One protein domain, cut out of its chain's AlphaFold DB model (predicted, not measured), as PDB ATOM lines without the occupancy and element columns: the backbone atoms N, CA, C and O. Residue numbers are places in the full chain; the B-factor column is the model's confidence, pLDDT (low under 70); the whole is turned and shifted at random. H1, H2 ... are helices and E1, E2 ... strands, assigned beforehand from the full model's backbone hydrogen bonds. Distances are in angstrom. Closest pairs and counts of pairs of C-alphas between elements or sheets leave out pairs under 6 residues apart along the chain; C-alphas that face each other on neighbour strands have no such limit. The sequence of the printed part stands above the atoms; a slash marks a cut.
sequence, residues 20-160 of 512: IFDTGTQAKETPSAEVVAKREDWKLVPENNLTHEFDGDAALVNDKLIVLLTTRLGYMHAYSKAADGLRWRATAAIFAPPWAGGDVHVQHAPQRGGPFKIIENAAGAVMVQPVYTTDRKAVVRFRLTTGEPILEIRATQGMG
ATOM      1  N   ILE A  20      34.654  28.489  -3.480       98.50
ATOM      2  CA  ILE A  20      35.781  29.393  -3.217       98.50
ATOM      3  C   ILE A  20      36.814  28.672  -2.353       98.50
ATOM      4  O   ILE A  20      36.462  28.052  -1.351       98.50
ATOM      5  N   PHE A  21      38.087  28.797  -2.710       98.31
ATOM      6  CA  PHE A  21      39.204  28.370  -1.880       98.31
ATOM      7  C   PHE A  21      40.129  29.546  -1.569       98.31
ATOM      8  O   PHE A  21      40.293  30.460  -2.378       98.31
ATOM      9  N   ASP A  22      40.746  29.479  -0.400       97.31
ATOM     10  CA  ASP A  22      41.886  30.293  -0.002       97.31
ATOM     11  C   ASP A  22      43.156  29.463  -0.196       97.31
ATOM     12  O   ASP A  22      43.268  28.358   0.344       97.31
ATOM     13  N   THR A  23      44.103  29.963  -0.991       95.69
ATOM     14  CA  THR A  23      45.349  29.238  -1.281       95.69
ATOM     15  C   THR A  23      46.329  29.240  -0.107       95.69
ATOM     16  O   THR A  23      47.362  28.575  -0.181       95.69
ATOM     17  N   GLY A  24      46.079  30.036   0.941       92.69
ATOM     18  CA  GLY A  24      46.943  30.167   2.117       92.69
ATOM     19  C   GLY A  24      48.278  30.878   1.865       92.69
ATOM     20  O   GLY A  24      48.975  31.247   2.806       92.69
ATOM     21  N   THR A  25      48.654  31.073   0.601       90.75
ATOM     22  CA  THR A  25      49.914  31.688   0.183       90.75
ATOM     23  C   THR A  25      49.721  32.548  -1.059       90.75
ATOM     24  O   THR A  25      48.874  32.272  -1.906       90.75
ATOM     25  N   GLN A  26      50.530  33.596  -1.179       90.56
ATOM     26  CA  GLN A  26      50.497  34.505  -2.323       90.56
ATOM     27  C   GLN A  26      51.433  34.002  -3.428       90.56
ATOM     28  O   GLN A  26      52.634  33.812  -3.192       90.56
ATOM     29  N   ALA A  27      50.909  33.834  -4.641       90.69
ATOM     30  CA  ALA A  27      51.684  33.402  -5.796       90.69
ATOM     31  C   ALA A  27      52.810  34.399  -6.123       90.69
ATOM     32  O   ALA A  27      52.613  35.614  -6.169       90.69
ATOM     33  N   LYS A  28      54.022  33.884  -6.357       90.12
ATOM     34  CA  LYS A  28      55.207  34.698  -6.702       90.12
ATOM     35  C   LYS A  28      55.424  34.839  -8.207       90.12
ATOM     36  O   LYS A  28      56.149  35.733  -8.630       90.12
ATOM     37  N   GLU A  29      54.796  33.966  -8.976       91.38
ATOM     38  CA  GLU A  29      54.817  33.878 -10.433       91.38
ATOM     39  C   GLU A  29      53.500  33.248 -10.898       91.38
ATOM     40  O   GLU A  29      52.763  32.702 -10.070       91.38
ATOM     41  N   THR A  30      53.190  33.333 -12.194       91.31
ATOM     42  CA  THR A  30      51.989  32.705 -12.760       91.31
ATOM     43  C   THR A  30      51.999  31.205 -12.451       91.31
ATOM     44  O   THR A  30      52.884  30.505 -12.951       91.31
ATOM     45  N   PRO A  31      51.041  30.687 -11.661       93.06
ATOM     46  CA  PRO A  31      51.043  29.278 -11.285       93.06
ATOM     47  C   PRO A  31      50.944  28.353 -12.506       93.06
ATOM     48  O   PRO A  31      50.201  28.617 -13.450       93.06
ATOM     49  N   SER A  32      51.671  27.234 -12.510       95.50
ATOM     50  CA  SER A  32      51.493  26.238 -13.570       95.50
ATOM     51  C   SER A  32      50.155  25.515 -13.398       95.50
ATOM     52  O   SER A  32      49.661  25.344 -12.281       95.50
ATOM     53  N   ALA A  33      49.570  25.029 -14.495       95.81
ATOM     54  CA  ALA A  33      48.311  24.288 -14.420       95.81
ATOM     55  C   ALA A  33      48.421  23.023 -13.543       95.81
ATOM     56  O   ALA A  33      47.452  22.638 -12.898       95.81
ATOM     57  N   GLU A  34      49.607  22.414 -13.463       94.50
ATOM     58  CA  GLU A  34      49.892  21.256 -12.608       94.50
ATOM     59  C   GLU A  34      49.803  21.605 -11.118       94.50
ATOM     60  O   GLU A  34      49.154  20.888 -10.357       94.50
ATOM     61  N   VAL A  35      50.402  22.726 -10.701       93.44
ATOM     62  CA  VAL A  35      50.327  23.211  -9.311       93.44
ATOM     63  C   VAL A  35      48.879  23.539  -8.945       93.44
ATOM     64  O   VAL A  35      48.379  23.110  -7.905       93.44
ATOM     65  N   VAL A  36      48.174  24.235  -9.838       96.00
ATOM     66  CA  VAL A  36      46.769  24.618  -9.643       96.00
ATOM     67  C   VAL A  36      45.842  23.401  -9.591       96.00
ATOM     68  O   VAL A  36      44.880  23.395  -8.826       96.00
ATOM     69  N   ALA A  37      46.119  22.353 -10.370       94.00
ATOM     70  CA  ALA A  37      45.320  21.132 -10.372       94.00
ATOM     71  C   ALA A  37      45.426  20.353  -9.053       94.00
ATOM     72  O   ALA A  37      44.430  19.781  -8.612       94.00
ATOM     73  N   LYS A  38      46.604  20.347  -8.414       92.56
ATOM     74  CA  LYS A  38      46.827  19.634  -7.148       92.56
ATOM     75  C   LYS A  38      46.140  20.290  -5.951       92.56
ATOM     76  O   LYS A  38      45.725  19.575  -5.045       92.56
ATOM     77  N   ARG A  39      46.012  21.626  -5.960       93.19
ATOM     78  CA  ARG A  39      45.387  22.420  -4.879       93.19
ATOM     79  C   ARG A  39      45.959  22.097  -3.492       93.19
ATOM     80  O   ARG A  39      45.219  22.022  -2.513       93.19
ATOM     81  N   GLU A  40      47.267  21.854  -3.427       90.12
ATOM     82  CA  GLU A  40      47.955  21.556  -2.167       90.12
ATOM     83  C   GLU A  40      47.725  22.702  -1.174       90.12
ATOM     84  O   GLU A  40      47.843  23.873  -1.531       90.12
ATOM     85  N   ASP A  41      47.327  22.348   0.049       90.12
ATOM     86  CA  ASP A  41      47.073  23.260   1.175       90.12
ATOM     87  C   ASP A  41      45.946  24.295   0.988       90.12
ATOM     88  O   ASP A  41      45.752  25.167   1.840       90.12
ATOM     89  N   TRP A  42      45.142  24.185  -0.075       96.75
ATOM     90  CA  TRP A  42      44.005  25.083  -0.286       96.75
ATOM     91  C   TRP A  42      42.883  24.799   0.713       96.75
ATOM     92  O   TRP A  42      42.386  23.674   0.829       96.75
ATOM     93  N   LYS A  43      42.418  25.845   1.396       97.31
ATOM     94  CA  LYS A  43      41.315  25.770   2.357       97.31
ATOM     95  C   LYS A  43      40.005  26.098   1.653       97.31
ATOM     96  O   LYS A  43      39.858  27.174   1.078       97.31
ATOM     97  N   LEU A  44      39.037  25.185   1.707       97.62
ATOM     98  CA  LEU A  44      37.680  25.456   1.232       97.62
ATOM     99  C   LEU A  44      37.023  26.511   2.129       97.62
ATOM    100  O   LEU A  44      36.948  26.324   3.344       97.62
ATOM    101  N   VAL A  45      36.497  27.578   1.530       97.69
ATOM    102  CA  VAL A  45      35.657  28.541   2.243       97.69
ATOM    103  C   VAL A  45      34.250  27.943   2.375       97.69
ATOM    104  O   VAL A  45      33.636  27.644   1.346       97.69
ATOM    105  N   PRO A  46      33.712  27.752   3.598       97.06
ATOM    106  CA  PRO A  46      32.390  27.158   3.786       97.06
ATOM    107  C   PRO A  46      31.303  27.917   3.022       97.06
ATOM    108  O   PRO A  46      31.307  29.147   3.008       97.06
ATOM    109  N   GLU A  47      30.366  27.196   2.404       94.44
ATOM    110  CA  GLU A  47      29.238  27.806   1.690       94.44
ATOM    111  C   GLU A  47      28.478  28.786   2.599       94.44
ATOM    112  O   GLU A  47      28.362  28.575   3.807       94.44
ATOM    113  N   ASN A  48      27.971  29.877   2.022       94.88
ATOM    114  CA  ASN A  48      27.314  30.994   2.705       94.88
ATOM    115  C   ASN A  48      28.208  31.801   3.667       94.88
ATOM    116  O   ASN A  48      27.750  32.804   4.218       94.88
ATOM    117  N   ASN A  49      29.486  31.446   3.839       96.69
ATOM    118  CA  ASN A  49      30.436  32.307   4.535       96.69
ATOM    119  C   ASN A  49      30.891  33.440   3.603       96.69
ATOM    120  O   ASN A  49      31.630  33.214   2.644       96.69
ATOM    121  N   LEU A  50      30.450  34.663   3.910       96.25
ATOM    122  CA  LEU A  50      30.822  35.884   3.188       96.25
ATOM    123  C   LEU A  50      31.881  36.723   3.924       96.25
ATOM    124  O   LEU A  50      32.318  37.750   3.407       96.25
ATOM    125  N   THR A  51      32.276  36.311   5.130       94.88
ATOM    126  CA  THR A  51      33.169  37.059   6.031       94.88
ATOM    127  C   THR A  51      34.535  36.393   6.199       94.88
ATOM    128  O   THR A  51      35.261  36.729   7.126       94.88
ATOM    129  N   HIS A  52      34.875  35.424   5.343       94.44
ATOM    130  CA  HIS A  52      36.183  34.763   5.352       94.44
ATOM    131  C   HIS A  52      37.305  35.770   5.079       94.44
ATOM    132  O   HIS A  52      37.243  36.518   4.101       94.44
ATOM    133  N   GLU A  53      38.337  35.760   5.921       92.12
ATOM    134  CA  GLU A  53      39.559  36.536   5.716       92.12
ATOM    135  C   GLU A  53      40.595  35.658   5.012       92.12
ATOM    136  O   GLU A  53      40.901  34.564   5.478       92.12
ATOM    137  N   PHE A  54      41.105  36.124   3.869       92.25
ATOM    138  CA  PHE A  54      42.041  35.352   3.053       92.25
ATOM    139  C   PHE A  54      43.479  35.492   3.556       92.25
ATOM    140  O   PHE A  54      43.991  36.611   3.654       92.25
ATOM    141  N   ASP A  55      44.132  34.354   3.787       90.25
ATOM    142  CA  ASP A  55      45.562  34.252   4.097       90.25
ATOM    143  C   ASP A  55      46.422  34.413   2.821       90.25
ATOM    144  O   ASP A  55      47.526  34.964   2.861       90.25
ATOM    145  N   GLY A  56      45.915  33.936   1.674       91.62
ATOM    146  CA  GLY A  56      46.603  33.950   0.384       91.62
ATOM    147  C   GLY A  56      45.801  34.573  -0.758       91.62
ATOM    148  O   GLY A  56      45.191  35.637  -0.638       91.62
ATOM    149  N   ASP A  57      45.856  33.908  -1.906       94.12
ATOM    150  CA  ASP A  57      45.096  34.237  -3.105       94.12
ATOM    151  C   ASP A  57      43.694  33.607  -3.046       94.12
ATOM    152  O   ASP A  57      43.460  32.608  -2.361       94.12
ATOM    153  N   ALA A  58      42.743  34.179  -3.788       96.94
ATOM    154  CA  ALA A  58      41.395  33.625  -3.893       96.94
ATOM    155  C   ALA A  58      41.272  32.752  -5.147       96.94
ATOM    156  O   ALA A  58      41.538  33.214  -6.260       96.94
ATOM    157  N   ALA A  59      40.810  31.513  -4.984       98.19
ATOM    158  CA  ALA A  59      40.497  30.615  -6.088       98.19
ATOM    159  C   ALA A  59      38.984  30.416  -6.208       98.19
ATOM    160  O   ALA A  59      38.346  29.880  -5.305       98.19
ATOM    161  N   LEU A  60      38.407  30.809  -7.341       98.56
ATOM    162  CA  LEU A  60      37.033  30.473  -7.708       98.56
ATOM    163  C   LEU A  60      37.098  29.216  -8.574       98.56
ATOM    164  O   LEU A  60      37.836  29.175  -9.557       98.56
ATOM    165  N   VAL A  61      36.348  28.184  -8.212       98.19
ATOM    166  CA  VAL A  61      36.434  26.869  -8.853       98.19
ATOM    167  C   VAL A  61      35.037  26.368  -9.175       98.19
ATOM    168  O   VAL A  61      34.219  26.253  -8.269       98.19
ATOM    169  N   ASN A  62      34.794  25.989 -10.426       96.81
ATOM    170  CA  ASN A  62      33.635  25.183 -10.807       96.81
ATOM    171  C   ASN A  62      34.085  23.891 -11.516       96.81
ATOM    172  O   ASN A  62      35.277  23.577 -11.574       96.81
ATOM    173  N   ASP A  63      33.145  23.114 -12.053       93.62
ATOM    174  CA  ASP A  63      33.438  21.850 -12.741       93.62
ATOM    175  C   ASP A  63      34.170  22.018 -14.090       93.62
ATOM    176  O   ASP A  63      34.685  21.035 -14.639       93.62
ATOM    177  N   LYS A  64      34.253  23.249 -14.618       96.00
ATOM    178  CA  LYS A  64      34.896  23.593 -15.897       96.00
ATOM    179  C   LYS A  64      36.185  24.400 -15.743       96.00
ATOM    180  O   LYS A  64      37.095  24.235 -16.550       96.00
ATOM    181  N   LEU A  65      36.264  25.269 -14.741       98.12
ATOM    182  CA  LEU A  65      37.252  26.331 -14.607       98.12
ATOM    183  C   LEU A  65      37.839  26.392 -13.197       98.12
ATOM    184  O   LEU A  65      37.163  26.163 -12.194       98.12
ATOM    185  N   ILE A  66      39.097  26.820 -13.142       98.44
ATOM    186  CA  ILE A  66      39.738  27.362 -11.947       98.44
ATOM    187  C   ILE A  66      40.199  28.774 -12.286       98.44
ATOM    188  O   ILE A  66      40.948  28.974 -13.242       98.44
ATOM    189  N   VAL A  67      39.763  29.755 -11.505       98.31
ATOM    190  CA  VAL A  67      40.142  31.159 -11.651       98.31
ATOM    191  C   VAL A  67      40.867  31.601 -10.390       98.31
ATOM    192  O   VAL A  67      40.276  31.642  -9.315       98.31
ATOM    193  N   LEU A  68      42.146  31.936 -10.529       97.12
ATOM    194  CA  LEU A  68      42.981  32.447  -9.447       97.12
ATOM    195  C   LEU A  68      43.078  33.964  -9.518       97.12
ATOM    196  O   LEU A  68      43.522  34.510 -10.525       97.12
ATOM    197  N   LEU A  69      42.696  34.629  -8.433       95.19
ATOM    198  CA  LEU A  69      42.886  36.058  -8.225       95.19
ATOM    199  C   LEU A  69      44.119  36.237  -7.345       95.19
ATOM    200  O   LEU A  69      44.082  35.949  -6.151       95.19
ATOM    201  N   THR A  70      45.216  36.684  -7.950       91.44
ATOM    202  CA  THR A  70      46.512  36.784  -7.274       91.44
ATOM    203  C   THR A  70      46.715  38.162  -6.671       91.44
ATOM    204  O   THR A  70      46.558  39.191  -7.326       91.44
ATOM    205  N   THR A  71      47.098  38.181  -5.404       84.88
ATOM    206  CA  THR A  71      47.315  39.403  -4.627       84.88
ATOM    207  C   THR A  71      48.646  40.056  -4.977       84.88
ATOM    208  O   THR A  71      48.691  41.230  -5.331       84.88
ATOM    209  N   ARG A  72      49.733  39.276  -4.950       83.38
ATOM    210  CA  ARG A  72      51.092  39.765  -5.206       83.38
ATOM    211  C   ARG A  72      51.333  40.143  -6.667       83.38
ATOM    212  O   ARG A  72      52.038  41.117  -6.920       83.38
ATOM    213  N   LEU A  73      50.797  39.374  -7.615       83.50
ATOM    214  CA  LEU A  73      50.971  39.654  -9.046       83.50
ATOM    215  C   LEU A  73      49.916  40.630  -9.580       83.50
ATOM    216  O   LEU A  73      50.163  41.307 -10.572       83.50
ATOM    217  N   GLY A  74      48.752  40.705  -8.929       80.56
ATOM    218  CA  GLY A  74      47.649  41.573  -9.337       80.56
ATOM    219  C   GLY A  74      46.930  41.108 -10.602       80.56
ATOM    220  O   GLY A  74      46.335  41.919 -11.312       80.56
ATOM    221  N   TYR A  75      46.984  39.807 -10.898       89.00
ATOM    222  CA  TYR A  75      46.365  39.216 -12.079       89.00
ATOM    223  C   TYR A  75      45.260  38.229 -11.723       89.00
ATOM    224  O   TYR A  75      45.302  37.540 -10.701       89.00
ATOM    225  N   MET A  76      44.307  38.111 -12.641       93.50
ATOM    226  CA  MET A  76      43.418  36.964 -12.739       93.50
ATOM    227  C   MET A  76      44.038  35.945 -13.696       93.50
ATOM    228  O   MET A  76      44.360  36.295 -14.829       93.50
ATOM    229  N   HIS A  77      44.175  34.692 -13.273       97.38
ATOM    230  CA  HIS A  77      44.593  33.586 -14.133       97.38
ATOM    231  C   HIS A  77      43.458  32.577 -14.265       97.38
ATOM    232  O   HIS A  77      42.981  32.045 -13.262       97.38
ATOM    233  N   ALA A  78      43.045  32.297 -15.497       98.19
ATOM    234  CA  ALA A  78      42.006  31.328 -15.800       98.19
ATOM    235  C   ALA A  78      42.613  30.047 -16.368       98.19
ATOM    236  O   ALA A  78      43.335  30.057 -17.376       98.19
ATOM    237  N   TYR A  79      42.259  28.941 -15.728       98.50
ATOM    238  CA  TYR A  79      42.598  27.592 -16.130       98.50
ATOM    239  C   TYR A  79      41.316  26.846 -16.466       98.50
ATOM    240  O   TYR A  79      40.350  26.876 -15.707       98.50
ATOM    241  N   SER A  80      41.322  26.173 -17.603       97.81
ATOM    242  CA  SER A  80      40.180  25.439 -18.125       97.81
ATOM    243  C   SER A  80      40.455  23.943 -18.086       97.81
ATOM    244  O   SER A  80      41.587  23.503 -18.319       97.81
ATOM    245  N   LYS A  81      39.436  23.151 -17.757       94.94
ATOM    246  CA  LYS A  81      39.510  21.690 -17.748       94.94
ATOM    247  C   LYS A  81      39.384  21.174 -19.184       94.94
ATOM    248  O   LYS A  81      38.284  21.073 -19.723       94.94
ATOM    249  N   ALA A  82      40.518  20.843 -19.789       92.56
ATOM    250  CA  ALA A  82      40.586  20.163 -21.074       92.56
ATOM    251  C   ALA A  82      40.467  18.638 -20.892       92.56
ATOM    252  O   ALA A  82      40.491  18.112 -19.777       92.56
ATOM    253  N   ALA A  83      40.357  17.910 -22.007       87.81
ATOM    254  CA  ALA A  83      40.230  16.450 -21.997       87.81
ATOM    255  C   ALA A  83      41.443  15.730 -21.375       87.81
ATOM    256  O   ALA A  83      41.294  14.633 -20.846       87.81
ATOM    257  N   ASP A  84      42.628  16.337 -21.438       88.56
ATOM    258  CA  ASP A  84      43.886  15.788 -20.920       88.56
ATOM    259  C   ASP A  84      44.326  16.407 -19.584       88.56
ATOM    260  O   ASP A  84      45.429  16.141 -19.110       88.56
ATOM    261  N   GLY A  85      43.461  17.211 -18.962       92.25
ATOM    262  CA  GLY A  85      43.714  17.838 -17.673       92.25
ATOM    263  C   GLY A  85      43.514  19.347 -17.690       92.25
ATOM    264  O   GLY A  85      42.951  19.935 -18.612       92.25
ATOM    265  N   LEU A  86      43.952  19.989 -16.613       96.12
ATOM    266  CA  LEU A  86      43.833  21.431 -16.463       96.12
ATOM    267  C   LEU A  86      44.856  22.147 -17.360       96.12
ATOM    268  O   LEU A  86      46.030  21.781 -17.393       96.12
ATOM    269  N   ARG A  87      44.427  23.194 -18.070       97.12
ATOM    270  CA  ARG A  87      45.276  24.001 -18.957       97.12
ATOM    271  C   ARG A  87      45.115  25.480 -18.639       97.12
ATOM    272  O   ARG A  87      43.999  25.962 -18.479       97.12
ATOM    273  N   TRP A  88      46.218  26.222 -18.590       97.31
ATOM    274  CA  TRP A  88      46.160  27.685 -18.562       97.31
ATOM    275  C   TRP A  88      45.608  28.205 -19.895       97.31
ATOM    276  O   TRP A  88      46.037  27.748 -20.958       97.31
ATOM    277  N   ARG A  89      44.653  29.142 -19.852       97.06
ATOM    278  CA  ARG A  89      44.026  29.699 -21.063       97.06
ATOM    279  C   ARG A  89      44.073  31.210 -21.152       97.06
ATOM    280  O   ARG A  89      44.176  31.731 -22.262       97.06
ATOM    281  N   ALA A  90      44.001  31.907 -20.023       96.94
ATOM    282  CA  ALA A  90      44.090  33.355 -20.029       96.94
ATOM    283  C   ALA A  90      44.719  33.908 -18.755       96.94
ATOM    284  O   ALA A  90      44.576  33.352 -17.667       96.94
ATOM    285  N   THR A  91      45.364  35.059 -18.896       95.75
ATOM    286  CA  THR A  91      45.667  35.964 -17.786       95.75
ATOM    287  C   THR A  91      45.033  37.310 -18.077       95.75
ATOM    288  O   THR A  91      45.170  37.809 -19.193       95.75
ATOM    289  N   ALA A  92      44.342  37.902 -17.107       92.44
ATOM    290  CA  ALA A  92      43.787  39.236 -17.249       92.44
ATOM    291  C   ALA A  92      44.219  40.182 -16.132       92.44
ATOM    292  O   ALA A  92      44.399  39.787 -14.981       92.44
ATOM    293  N   ALA A  93      44.319  41.453 -16.499       88.06
ATOM    294  CA  ALA A  93      44.469  42.582 -15.595       88.06
ATOM    295  C   ALA A  93      43.392  43.611 -15.914       88.06
ATOM    296  O   ALA A  93      43.032  43.793 -17.078       88.06
ATOM    297  N   ILE A  94      42.887  44.301 -14.897       83.00
ATOM    298  CA  ILE A  94      41.889  45.358 -15.064       83.00
ATOM    299  C   ILE A  94      42.557  46.678 -14.693       83.00
ATOM    300  O   ILE A  94      43.234  46.750 -13.676       83.00
ATOM    301  N   PHE A  95      42.378  47.712 -15.510       73.31
ATOM    302  CA  PHE A  95      43.033  49.013 -15.361       73.31
ATOM    303  C   PHE A  95      42.013  50.139 -15.227       73.31
ATOM    304  O   PHE A  95      40.899  50.070 -15.766       73.31
ATOM    305  N   ALA A  96      42.429  51.209 -14.552       65.56
ATOM    306  CA  ALA A  96      41.713  52.476 -14.546       65.56
ATOM    307  C   ALA A  96      41.651  53.088 -15.968       65.56
ATOM    308  O   ALA A  96      42.458  52.738 -16.836       65.56
ATOM    309  N   PRO A  97      40.683  53.976 -16.254       57.84
ATOM    310  CA  PRO A  97      40.606  54.663 -17.539       57.84
ATOM    311  C   PRO A  97      41.844  55.547 -17.811       57.84
ATOM    312  O   PRO A  97      42.342  56.182 -16.882       57.84
ATOM    313  N   PRO A  98      42.288  55.704 -19.076       49.28
ATOM    314  CA  PRO A  98      43.479  56.497 -19.422       49.28
ATOM    315  C   PRO A  98      43.423  57.982 -19.019       49.28
ATOM    316  O   PRO A  98      44.453  58.596 -18.757       49.28
ATOM    317  N   TRP A  99      42.227  58.578 -18.946       47.53
ATOM    318  CA  TRP A  99      42.032  59.983 -18.553       47.53
ATOM    319  C   TRP A  99      42.239  60.238 -17.050       47.53
ATOM    320  O   TRP A  99      42.188  61.387 -16.620       47.53
ATOM    321  N   ALA A 100      42.517  59.195 -16.260       48.50
ATOM    322  CA  ALA A 100      42.953  59.321 -14.872       48.50
ATOM    323  C   ALA A 100      44.422  59.783 -14.726       48.50
ATOM    324  O   ALA A 100      44.862  60.006 -13.603       48.50
ATOM    325  N   GLY A 101      45.159  59.964 -15.833       35.47
ATOM    326  CA  GLY A 101      46.486  60.586 -15.841       35.47
ATOM    327  C   GLY A 101      47.579  59.713 -15.215       35.47
ATOM    328  O   GLY A 101      47.961  59.922 -14.069       35.47
ATOM    329  N   GLY A 102      48.111  58.761 -15.986       40.19
ATOM    330  CA  GLY A 102      49.275  57.940 -15.625       40.19
ATOM    331  C   GLY A 102      49.134  56.482 -16.071       40.19
ATOM    332  O   GLY A 102      48.021  55.993 -16.251       40.19
ATOM    333  N   ASP A 103      50.251  55.772 -16.245       39.25
ATOM    334  CA  ASP A 103      50.252  54.307 -16.349       39.25
ATOM    335  C   ASP A 103      49.821  53.724 -14.992       39.25
ATOM    336  O   ASP A 103      50.625  53.545 -14.077       39.25
ATOM    337  N   VAL A 104      48.517  53.495 -14.810       43.09
ATOM    338  CA  VAL A 104      47.968  53.002 -13.538       43.09
ATOM    339  C   VAL A 104      48.071  51.481 -13.492       43.09
ATOM    340  O   VAL A 104      47.149  50.771 -13.888       43.09
ATOM    341  N   HIS A 105      49.183  50.959 -12.981       47.97
ATOM    342  CA  HIS A 105      49.243  49.566 -12.547       47.97
ATOM    343  C   HIS A 105      48.399  49.393 -11.284       47.97
ATOM    344  O   HIS A 105      48.576  50.102 -10.292       47.97
ATOM    345  N   VAL A 106      47.482  48.429 -11.303       47.88
ATOM    346  CA  VAL A 106      46.803  48.007 -10.087       47.88
ATOM    347  C   VAL A 106      47.797  47.238  -9.221       47.88
ATOM    348  O   VAL A 106      48.046  46.057  -9.434       47.88
ATOM    349  N   GLN A 107      48.386  47.915  -8.242       51.47
ATOM    350  CA  GLN A 107      49.110  47.256  -7.162       51.47
ATOM    351  C   GLN A 107      48.140  47.033  -6.006       51.47
ATOM    352  O   GLN A 107      47.646  47.991  -5.409       51.47
ATOM    353  N   HIS A 108      47.845  45.765  -5.727       51.47
ATOM    354  CA  HIS A 108      47.019  45.334  -4.607       51.47
ATOM    355  C   HIS A 108      47.915  45.070  -3.392       51.47
ATOM    356  O   HIS A 108      48.577  44.039  -3.321       51.47
ATOM    357  N   ALA A 109      47.964  45.996  -2.434       47.31
ATOM    358  CA  ALA A 109      48.592  45.748  -1.134       47.31
ATOM    359  C   ALA A 109      47.516  45.464  -0.062       47.31
ATOM    360  O   ALA A 109      46.439  46.061  -0.111       47.31
ATOM    361  N   PRO A 110      47.767  44.587   0.925       50.44
ATOM    362  CA  PRO A 110      46.774  44.256   1.944       50.44
ATOM    363  C   PRO A 110      46.605  45.391   2.977       50.44
ATOM    364  O   PRO A 110      47.583  45.924   3.503       50.44
ATOM    365  N   GLN A 111      45.356  45.745   3.303       50.84
ATOM    366  CA  GLN A 111      44.974  46.538   4.488       50.84
ATOM    367  C   GLN A 111      43.892  45.793   5.297       50.84
ATOM    368  O   GLN A 111      43.418  44.738   4.878       50.84
ATOM    369  N   ARG A 112      43.522  46.323   6.476       48.56
ATOM    370  CA  ARG A 112      42.512  45.738   7.386       48.56
ATOM    371  C   ARG A 112      41.241  45.313   6.631       48.56
ATOM    372  O   ARG A 112      40.645  46.142   5.949       48.56
ATOM    373  N   GLY A 113      40.828  44.058   6.811       60.81
ATOM    374  CA  GLY A 113      39.686  43.442   6.119       60.81
ATOM    375  C   GLY A 113      40.060  42.492   4.972       60.81
ATOM    376  O   GLY A 113      39.168  41.903   4.375       60.81
ATOM    377  N   GLY A 114      41.354  42.324   4.682       76.19
ATOM    378  CA  GLY A 114      41.857  41.331   3.730       76.19
ATOM    379  C   GLY A 114      41.828  41.785   2.260       76.19
ATOM    380  O   GLY A 114      41.262  42.827   1.923       76.19
ATOM    381  N   PRO A 115      42.479  41.028   1.359       84.06
ATOM    382  CA  PRO A 115      42.626  41.401  -0.052       84.06
ATOM    383  C   PRO A 115      41.354  41.204  -0.896       84.06
ATOM    384  O   PRO A 115      41.265  41.732  -2.009       84.06
ATOM    385  N   PHE A 116      40.359  40.477  -0.382       90.69
ATOM    386  CA  PHE A 116      39.150  40.108  -1.113       90.69
ATOM    387  C   PHE A 116      37.898  40.269  -0.256       90.69
ATOM    388  O   PHE A 116      37.898  39.977   0.934       90.69
ATOM    389  N   LYS A 117      36.799  40.660  -0.903       92.56
ATOM    390  CA  LYS A 117      35.446  40.600  -0.356       92.56
ATOM    391  C   LYS A 117      34.642  39.540  -1.100       92.56
ATOM    392  O   LYS A 117      34.534  39.596  -2.326       92.56
ATOM    393  N   ILE A 118      34.027  38.621  -0.363       96.75
ATOM    394  CA  ILE A 118      33.096  37.644  -0.929       96.75
ATOM    395  C   ILE A 118      31.725  38.311  -1.078       96.75
ATOM    396  O   ILE A 118      31.191  38.890  -0.133       96.75
ATOM    397  N   ILE A 119      31.182  38.281  -2.294       97.12
ATOM    398  CA  ILE A 119      29.870  38.854  -2.627       97.12
ATOM    399  C   ILE A 119      28.805  37.757  -2.696       97.12
ATOM    400  O   ILE A 119      27.674  37.976  -2.276       97.12
ATOM    401  N   GLU A 120      29.177  36.583  -3.206       98.12
ATOM    402  CA  GLU A 120      28.313  35.411  -3.346       98.12
ATOM    403  C   GLU A 120      29.161  34.159  -3.096       98.12
ATOM    404  O   GLU A 120      30.277  34.057  -3.604       98.12
ATOM    405  N   ASN A 121      28.649  33.221  -2.303       97.88
ATOM    406  CA  ASN A 121      29.272  31.922  -2.066       97.88
ATOM    407  C   ASN A 121      28.169  30.884  -1.849       97.88
ATOM    408  O   ASN A 121      27.820  30.578  -0.711       97.88
ATOM    409  N   ALA A 122      27.570  30.432  -2.946       96.75
ATOM    410  CA  ALA A 122      26.457  29.492  -2.950       96.75
ATOM    411  C   ALA A 122      26.725  28.355  -3.942       96.75
ATOM    412  O   ALA A 122      27.502  28.510  -4.885       96.75
ATOM    413  N   ALA A 123      26.014  27.237  -3.799       93.19
ATOM    414  CA  ALA A 123      26.146  26.088  -4.697       93.19
ATOM    415  C   ALA A 123      25.891  26.406  -6.188       93.19
ATOM    416  O   ALA A 123      26.348  25.667  -7.059       93.19
ATOM    417  N   GLY A 124      25.152  27.478  -6.501       95.62
ATOM    418  CA  GLY A 124      24.860  27.899  -7.877       95.62
ATOM    419  C   GLY A 124      25.903  28.833  -8.497       95.62
ATOM    420  O   GLY A 124      26.081  28.824  -9.716       95.62
ATOM    421  N   ALA A 125      26.587  29.641  -7.684       97.69
ATOM    422  CA  ALA A 125      27.582  30.598  -8.148       97.69
ATOM    423  C   ALA A 125      28.436  31.134  -6.994       97.69
ATOM    424  O   ALA A 125      28.012  31.208  -5.839       97.69
ATOM    425  N   VAL A 126      29.634  31.589  -7.349       98.50
ATOM    426  CA  VAL A 126      30.541  32.286  -6.441       98.50
ATOM    427  C   VAL A 126      30.983  33.599  -7.062       98.50
ATOM    428  O   VAL A 126      31.181  33.691  -8.275       98.50
ATOM    429  N   MET A 127      31.154  34.622  -6.230       98.12
ATOM    430  CA  MET A 127      31.563  35.948  -6.665       98.12
ATOM    431  C   MET A 127      32.503  36.588  -5.653       98.12
ATOM    432  O   MET A 127      32.169  36.732  -4.476       98.12
ATOM    433  N   VAL A 128      33.652  37.049  -6.142       96.31
ATOM    434  CA  VAL A 128      34.670  37.726  -5.337       96.31
ATOM    435  C   VAL A 128      34.977  39.099  -5.922       96.31
ATOM    436  O   VAL A 128      35.021  39.300  -7.137       96.31
ATOM    437  N   GLN A 129      35.191  40.059  -5.029       93.06
ATOM    438  CA  GLN A 129      35.609  41.418  -5.327       93.06
ATOM    439  C   GLN A 129      36.991  41.664  -4.705       93.06
ATOM    440  O   GLN A 129      37.082  41.758  -3.479       93.06
ATOM    441  N   PRO A 130      38.063  41.803  -5.503       88.88
ATOM    442  CA  PRO A 130      39.349  42.268  -4.995       88.88
ATOM    443  C   PRO A 130      39.243  43.676  -4.409       88.88
ATOM    444  O   PRO A 130      38.466  44.507  -4.891       88.88
ATOM    445  N   VAL A 131      40.039  43.950  -3.381       81.19
ATOM    446  CA  VAL A 131      40.165  45.279  -2.778       81.19
ATOM    447  C   VAL A 131      41.379  45.983  -3.388       81.19
ATOM    448  O   VAL A 131      42.488  45.450  -3.413       81.19
ATOM    449  N   TYR A 132      41.163  47.186  -3.921       73.31
ATOM    450  CA  TYR A 132      42.168  47.974  -4.634       73.31
ATOM    451  C   TYR A 132      42.687  49.093  -3.718       73.31
ATOM    452  O   TYR A 132      41.901  49.841  -3.134       73.31
ATOM    453  N   THR A 133      44.008  49.224  -3.579       65.38
ATOM    454  CA  THR A 133      44.621  50.254  -2.717       65.38
ATOM    455  C   THR A 133      44.823  51.597  -3.410       65.38
ATOM    456  O   THR A 133      44.743  52.628  -2.746       65.38
ATOM    457  N   THR A 134      45.068  51.597  -4.721       59.28
ATOM    458  CA  THR A 134      45.372  52.800  -5.517       59.28
ATOM    459  C   THR A 134      44.132  53.629  -5.852       59.28
ATOM    460  O   THR A 134      44.199  54.853  -5.852       59.28
ATOM    461  N   ASP A 135      42.985  52.979  -6.053       63.53
ATOM    462  CA  ASP A 135      41.676  53.622  -6.136       63.53
ATOM    463  C   ASP A 135      40.676  52.834  -5.289       63.53
ATOM    464  O   ASP A 135      40.139  51.811  -5.708       63.53
ATOM    465  N   ARG A 136      40.398  53.320  -4.076       61.59
ATOM    466  CA  ARG A 136      39.440  52.681  -3.156       61.59
ATOM    467  C   ARG A 136      37.999  52.699  -3.672       61.59
ATOM    468  O   ARG A 136      37.143  52.035  -3.092       61.59
ATOM    469  N   LYS A 137      37.714  53.476  -4.720       68.50
ATOM    470  CA  LYS A 137      36.419  53.485  -5.400       68.50
ATOM    471  C   LYS A 137      36.378  52.477  -6.547       68.50
ATOM    472  O   LYS A 137      35.298  52.258  -7.085       68.50
ATOM    473  N   ALA A 138      37.498  51.853  -6.919       75.94
ATOM    474  CA  ALA A 138      37.508  50.813  -7.932       75.94
ATOM    475  C   ALA A 138      36.727  49.585  -7.456       75.94
ATOM    476  O   ALA A 138      36.982  49.028  -6.388       75.94
ATOM    477  N   VAL A 139      35.769  49.150  -8.270       85.81
ATOM    478  CA  VAL A 139      34.951  47.973  -7.983       85.81
ATOM    479  C   VAL A 139      34.912  47.089  -9.219       85.81
ATOM    480  O   VAL A 139      34.309  47.440 -10.236       85.81
ATOM    481  N   VAL A 140      35.544  45.921  -9.093       88.19
ATOM    482  CA  VAL A 140      35.498  44.831 -10.072       88.19
ATOM    483  C   VAL A 140      35.055  43.565  -9.374       88.19
ATOM    484  O   VAL A 140      35.586  43.218  -8.321       88.19
ATOM    485  N   ARG A 141      34.100  42.862  -9.973       93.75
ATOM    486  CA  ARG A 141      33.606  41.580  -9.478       93.75
ATOM    487  C   ARG A 141      33.893  40.490 -10.494       93.75
ATOM    488  O   ARG A 141      33.664  40.693 -11.685       93.75
ATOM    489  N   PHE A 142      34.365  39.359  -9.993       96.62
ATOM    490  CA  PHE A 142      34.614  38.142 -10.754       96.62
ATOM    491  C   PHE A 142      33.607  37.096 -10.300       96.62
ATOM    492  O   PHE A 142      33.515  36.846  -9.097       96.62
ATOM    493  N   ARG A 143      32.849  36.518 -11.233       98.00
ATOM    494  CA  ARG A 143      31.827  35.509 -10.928       98.00
ATOM    495  C   ARG A 143      32.025  34.252 -11.764       98.00
ATOM    496  O   ARG A 143      32.220  34.349 -12.975       98.00
ATOM    497  N   LEU A 144      31.919  33.098 -11.110       98.12
ATOM    498  CA  LEU A 144      31.762  31.797 -11.756       98.12
ATOM    499  C   LEU A 144      30.402  31.201 -11.401       98.12
ATOM    500  O   LEU A 144      30.000  31.205 -10.235       98.12
ATOM    501  N   THR A 145      29.739  30.640 -12.404       97.44
ATOM    502  CA  THR A 145      28.472  29.914 -12.265       97.44
ATOM    503  C   THR A 145      28.730  28.415 -12.375       97.44
ATOM    504  O   THR A 145      29.587  27.977 -13.145       97.44
ATOM    505  N   THR A 146      27.987  27.613 -11.624       96.06
ATOM    506  CA  THR A 146      28.024  26.149 -11.710       96.06
ATOM    507  C   THR A 146      27.713  25.655 -13.129       96.06
ATOM    508  O   THR A 146      26.744  26.097 -13.739       96.06
ATOM    509  N   GLY A 147      28.516  24.727 -13.664       92.62
ATOM    510  CA  GLY A 147      28.313  24.119 -14.986       92.62
ATOM    511  C   GLY A 147      28.788  24.948 -16.182       92.62
ATOM    512  O   GLY A 147      28.841  24.424 -17.298       92.62
ATOM    513  N   GLU A 148      29.150  26.218 -15.988       95.06
ATOM    514  CA  GLU A 148      29.473  27.129 -17.088       95.06
ATOM    515  C   GLU A 148      30.987  27.283 -17.300       95.06
ATOM    516  O   GLU A 148      31.730  27.546 -16.351       95.06
ATOM    517  N   PRO A 149      31.485  27.226 -18.548       97.00
ATOM    518  CA  PRO A 149      32.873  27.545 -18.862       97.00
ATOM    519  C   PRO A 149      33.070  29.060 -19.053       97.00
ATOM    520  O   PRO A 149      33.794  29.481 -19.955       97.00
ATOM    521  N   ILE A 150      32.387  29.890 -18.257       98.25
ATOM    522  CA  ILE A 150      32.317  31.345 -18.438       98.25
ATOM    523  C   ILE A 150      32.704  32.052 -17.139       98.25
ATOM    524  O   ILE A 150      32.118  31.812 -16.086       98.25
ATOM    525  N   LEU A 151      33.666  32.968 -17.238       98.19
ATOM    526  CA  LEU A 151      33.996  33.935 -16.198       98.19
ATOM    527  C   LEU A 151      33.336  35.276 -16.519       98.19
ATOM    528  O   LEU A 151      33.644  35.883 -17.544       98.19
ATOM    529  N   GLU A 152      32.475  35.767 -15.630       97.81
ATOM    530  CA  GLU A 152      31.966  37.138 -15.699       97.81
ATOM    531  C   GLU A 152      32.920  38.093 -14.971       97.81
ATOM    532  O   GLU A 152      33.256  37.890 -13.802       97.81
ATOM    533  N   ILE A 153      33.308  39.170 -15.654       95.31
ATOM    534  CA  ILE A 153      34.069  40.299 -15.122       95.31
ATOM    535  C   ILE A 153      33.178  41.537 -15.205       95.31
ATOM    536  O   ILE A 153      32.889  42.042 -16.291       95.31
ATOM    537  N   ARG A 154      32.752  42.062 -14.054       92.62
ATOM    538  CA  ARG A 154      31.903  43.256 -13.983       92.62
ATOM    539  C   ARG A 154      32.641  44.408 -13.317       92.62
ATOM    540  O   ARG A 154      32.860  44.388 -12.106       92.62
ATOM    541  N   ALA A 155      32.976  45.427 -14.103       85.62
ATOM    542  CA  ALA A 155      33.555  46.679 -13.623       85.62
ATOM    543  C   ALA A 155      32.446  47.716 -13.394       85.62
ATOM    544  O   ALA A 155      31.716  48.054 -14.323       85.62
ATOM    545  N   THR A 156      32.289  48.224 -12.170       79.06
ATOM    546  CA  THR A 156      31.190  49.153 -11.829       79.06
ATOM    547  C   THR A 156      31.649  50.562 -11.474       79.06
ATOM    548  O   THR A 156      30.876  51.502 -11.618       79.06
ATOM    549  N   GLN A 157      32.876  50.735 -10.985       79.06
ATOM    550  CA  GLN A 157      33.406  52.043 -10.595       79.06
ATOM    551  C   GLN A 157      34.935  52.039 -10.713       79.06
ATOM    552  O   GLN A 157      35.542  50.985 -10.544       79.06
ATOM    553  N   GLY A 158      35.542  53.182 -11.054       68.06
ATOM    554  CA  GLY A 158      37.004  53.396 -11.057       68.06
ATOM    555  C   GLY A 158      37.808  52.664 -12.141       68.06
ATOM    556  O   GLY A 158      38.989  52.940 -12.314       68.06
ATOM    557  N   MET A 159      37.185  51.770 -12.917       70.12
ATOM    558  CA  MET A 159      37.869  50.915 -13.894       70.12
ATOM    559  C   MET A 159      37.388  51.180 -15.317       70.12
ATOM    560  O   MET A 159      36.198  51.393 -15.544       70.12
ATOM    561  N   GLY A 160      38.320  51.167 -16.273       74.06
ATOM    562  CA  GLY A 160      38.066  51.575 -17.655       74.06
ATOM    563  C   GLY A 160      38.544  50.603 -18.724       74.06
ATOM    564  O   GLY A 160      38.127  50.739 -19.873       74.06
TER     565      GLY A 160
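Overview. This is residues 20 to 160 of the 512 residues of an uncharacterized protein of Planctomycetes bacterium (UniProt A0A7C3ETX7). Two strongly twisted sheets face each other as a sandwich that is only partly closed: E2 packs on E7 and E8, while the edge strands E5 and E9 stay apart. The short helix H1 packs on the first sheet, on the face turned away from the second, and the long link of residues 96 to 115 swings out at one end of the longest axis before it reaches the second sheet. The printed part has 141 residues, with nine named strands and one named helix in the order E1 H1 E2 E3 E4 E5 E6 E7 E8 E9; the sheets, E1 E2 E3 E4 E5 and E6 E7 E8 E9, are antiparallel throughout. The class is mostly strand, though under half of the printed residues are in named elements. The whole is compact, with a radius of gyration of the C-alphas of 14.6 A, and only just elongated, spanning 45 by 30 by 27 A.

Arrangement. Begin at residues 20 to 22, the edge strand E1, antiparallel to E2, residues 58 to 62; look for N 21 and O 59, 2.8 A apart. Residues 21 to 22 also pair, antiparallel, with residues 43 to 44. Helix H1, residues 33 to 38, has every O i to N i+4 pair within hydrogen-bond range. From E2, go on to E3, residues 65 to 69, E4, residues 76 to 82, and E5, residues 85 to 95: E2 to E5 form a meander, each strand the antiparallel neighbour of the one before. Here N 60 and O 67 are 2.8 A apart, N 66 and O 79 2.9 A, and N 80 and O 87 2.8 A. H1 is on this sheet at a height of 7.4 A and only just over none of its strands, with 2 C-alphas falling on E3 and 2 on E4; its closest C-alphas to E5 are Ala 33 and Arg 87, 5.5 A apart. A second meander follows: E6, residues 116 to 122, E7, residues 125 to 130, E8, residues 139 to 145, and E9, residues 150 to 157. There N 117 and O 129 are 2.8 A apart, N 126 and O 144 2.9 A, and N 141 and O 154 2.9 A. The two sheets make a sandwich, two sheets face to face: their facing parts are 10.8 A apart centre to centre, with best planes 15 degrees apart. The closest C-alphas of E2 and E8 are those of Leu 60 and Leu 144, at 6.8 A; those of E2 and E7 are Leu 60 and Val 126, at 6.9 A. E3 and E8 are near each other, with 7 pairs of C-alphas within 10 A. E4 and E9 are only just apart, at 8.4 A.

Along the chain. Find C-alpha 20 at (35.781, 29.393, -3.217), where E1 begins; it is 7.0 A long, and H1 is 8.8 A. E2 measures 13.4 A, E3 12.9 A and E4 19.0 A. The longest strand, E5, runs 31.3 A from (43.714, 17.838, -17.673) at C-alpha 85 to C-alpha 95. E6 measures 16.6 A, E7 16.9 A, E8 19.7 A and E9 22.2 A, ending with C-alpha 157 at (33.406, 52.043, -10.595).

Size, cuts and confidence. The two C-alphas farthest apart are those of Asp 84 and Gly 101, at 45.2 A. The printed part has no cut. Its long links are H1 to E2, 19 residues, and E5 to E6, 20 residues. The mean pLDDT of the printed part is 85.9; look for values under 70 at residues 96 to 113, residues 133 to 137 and residue 158.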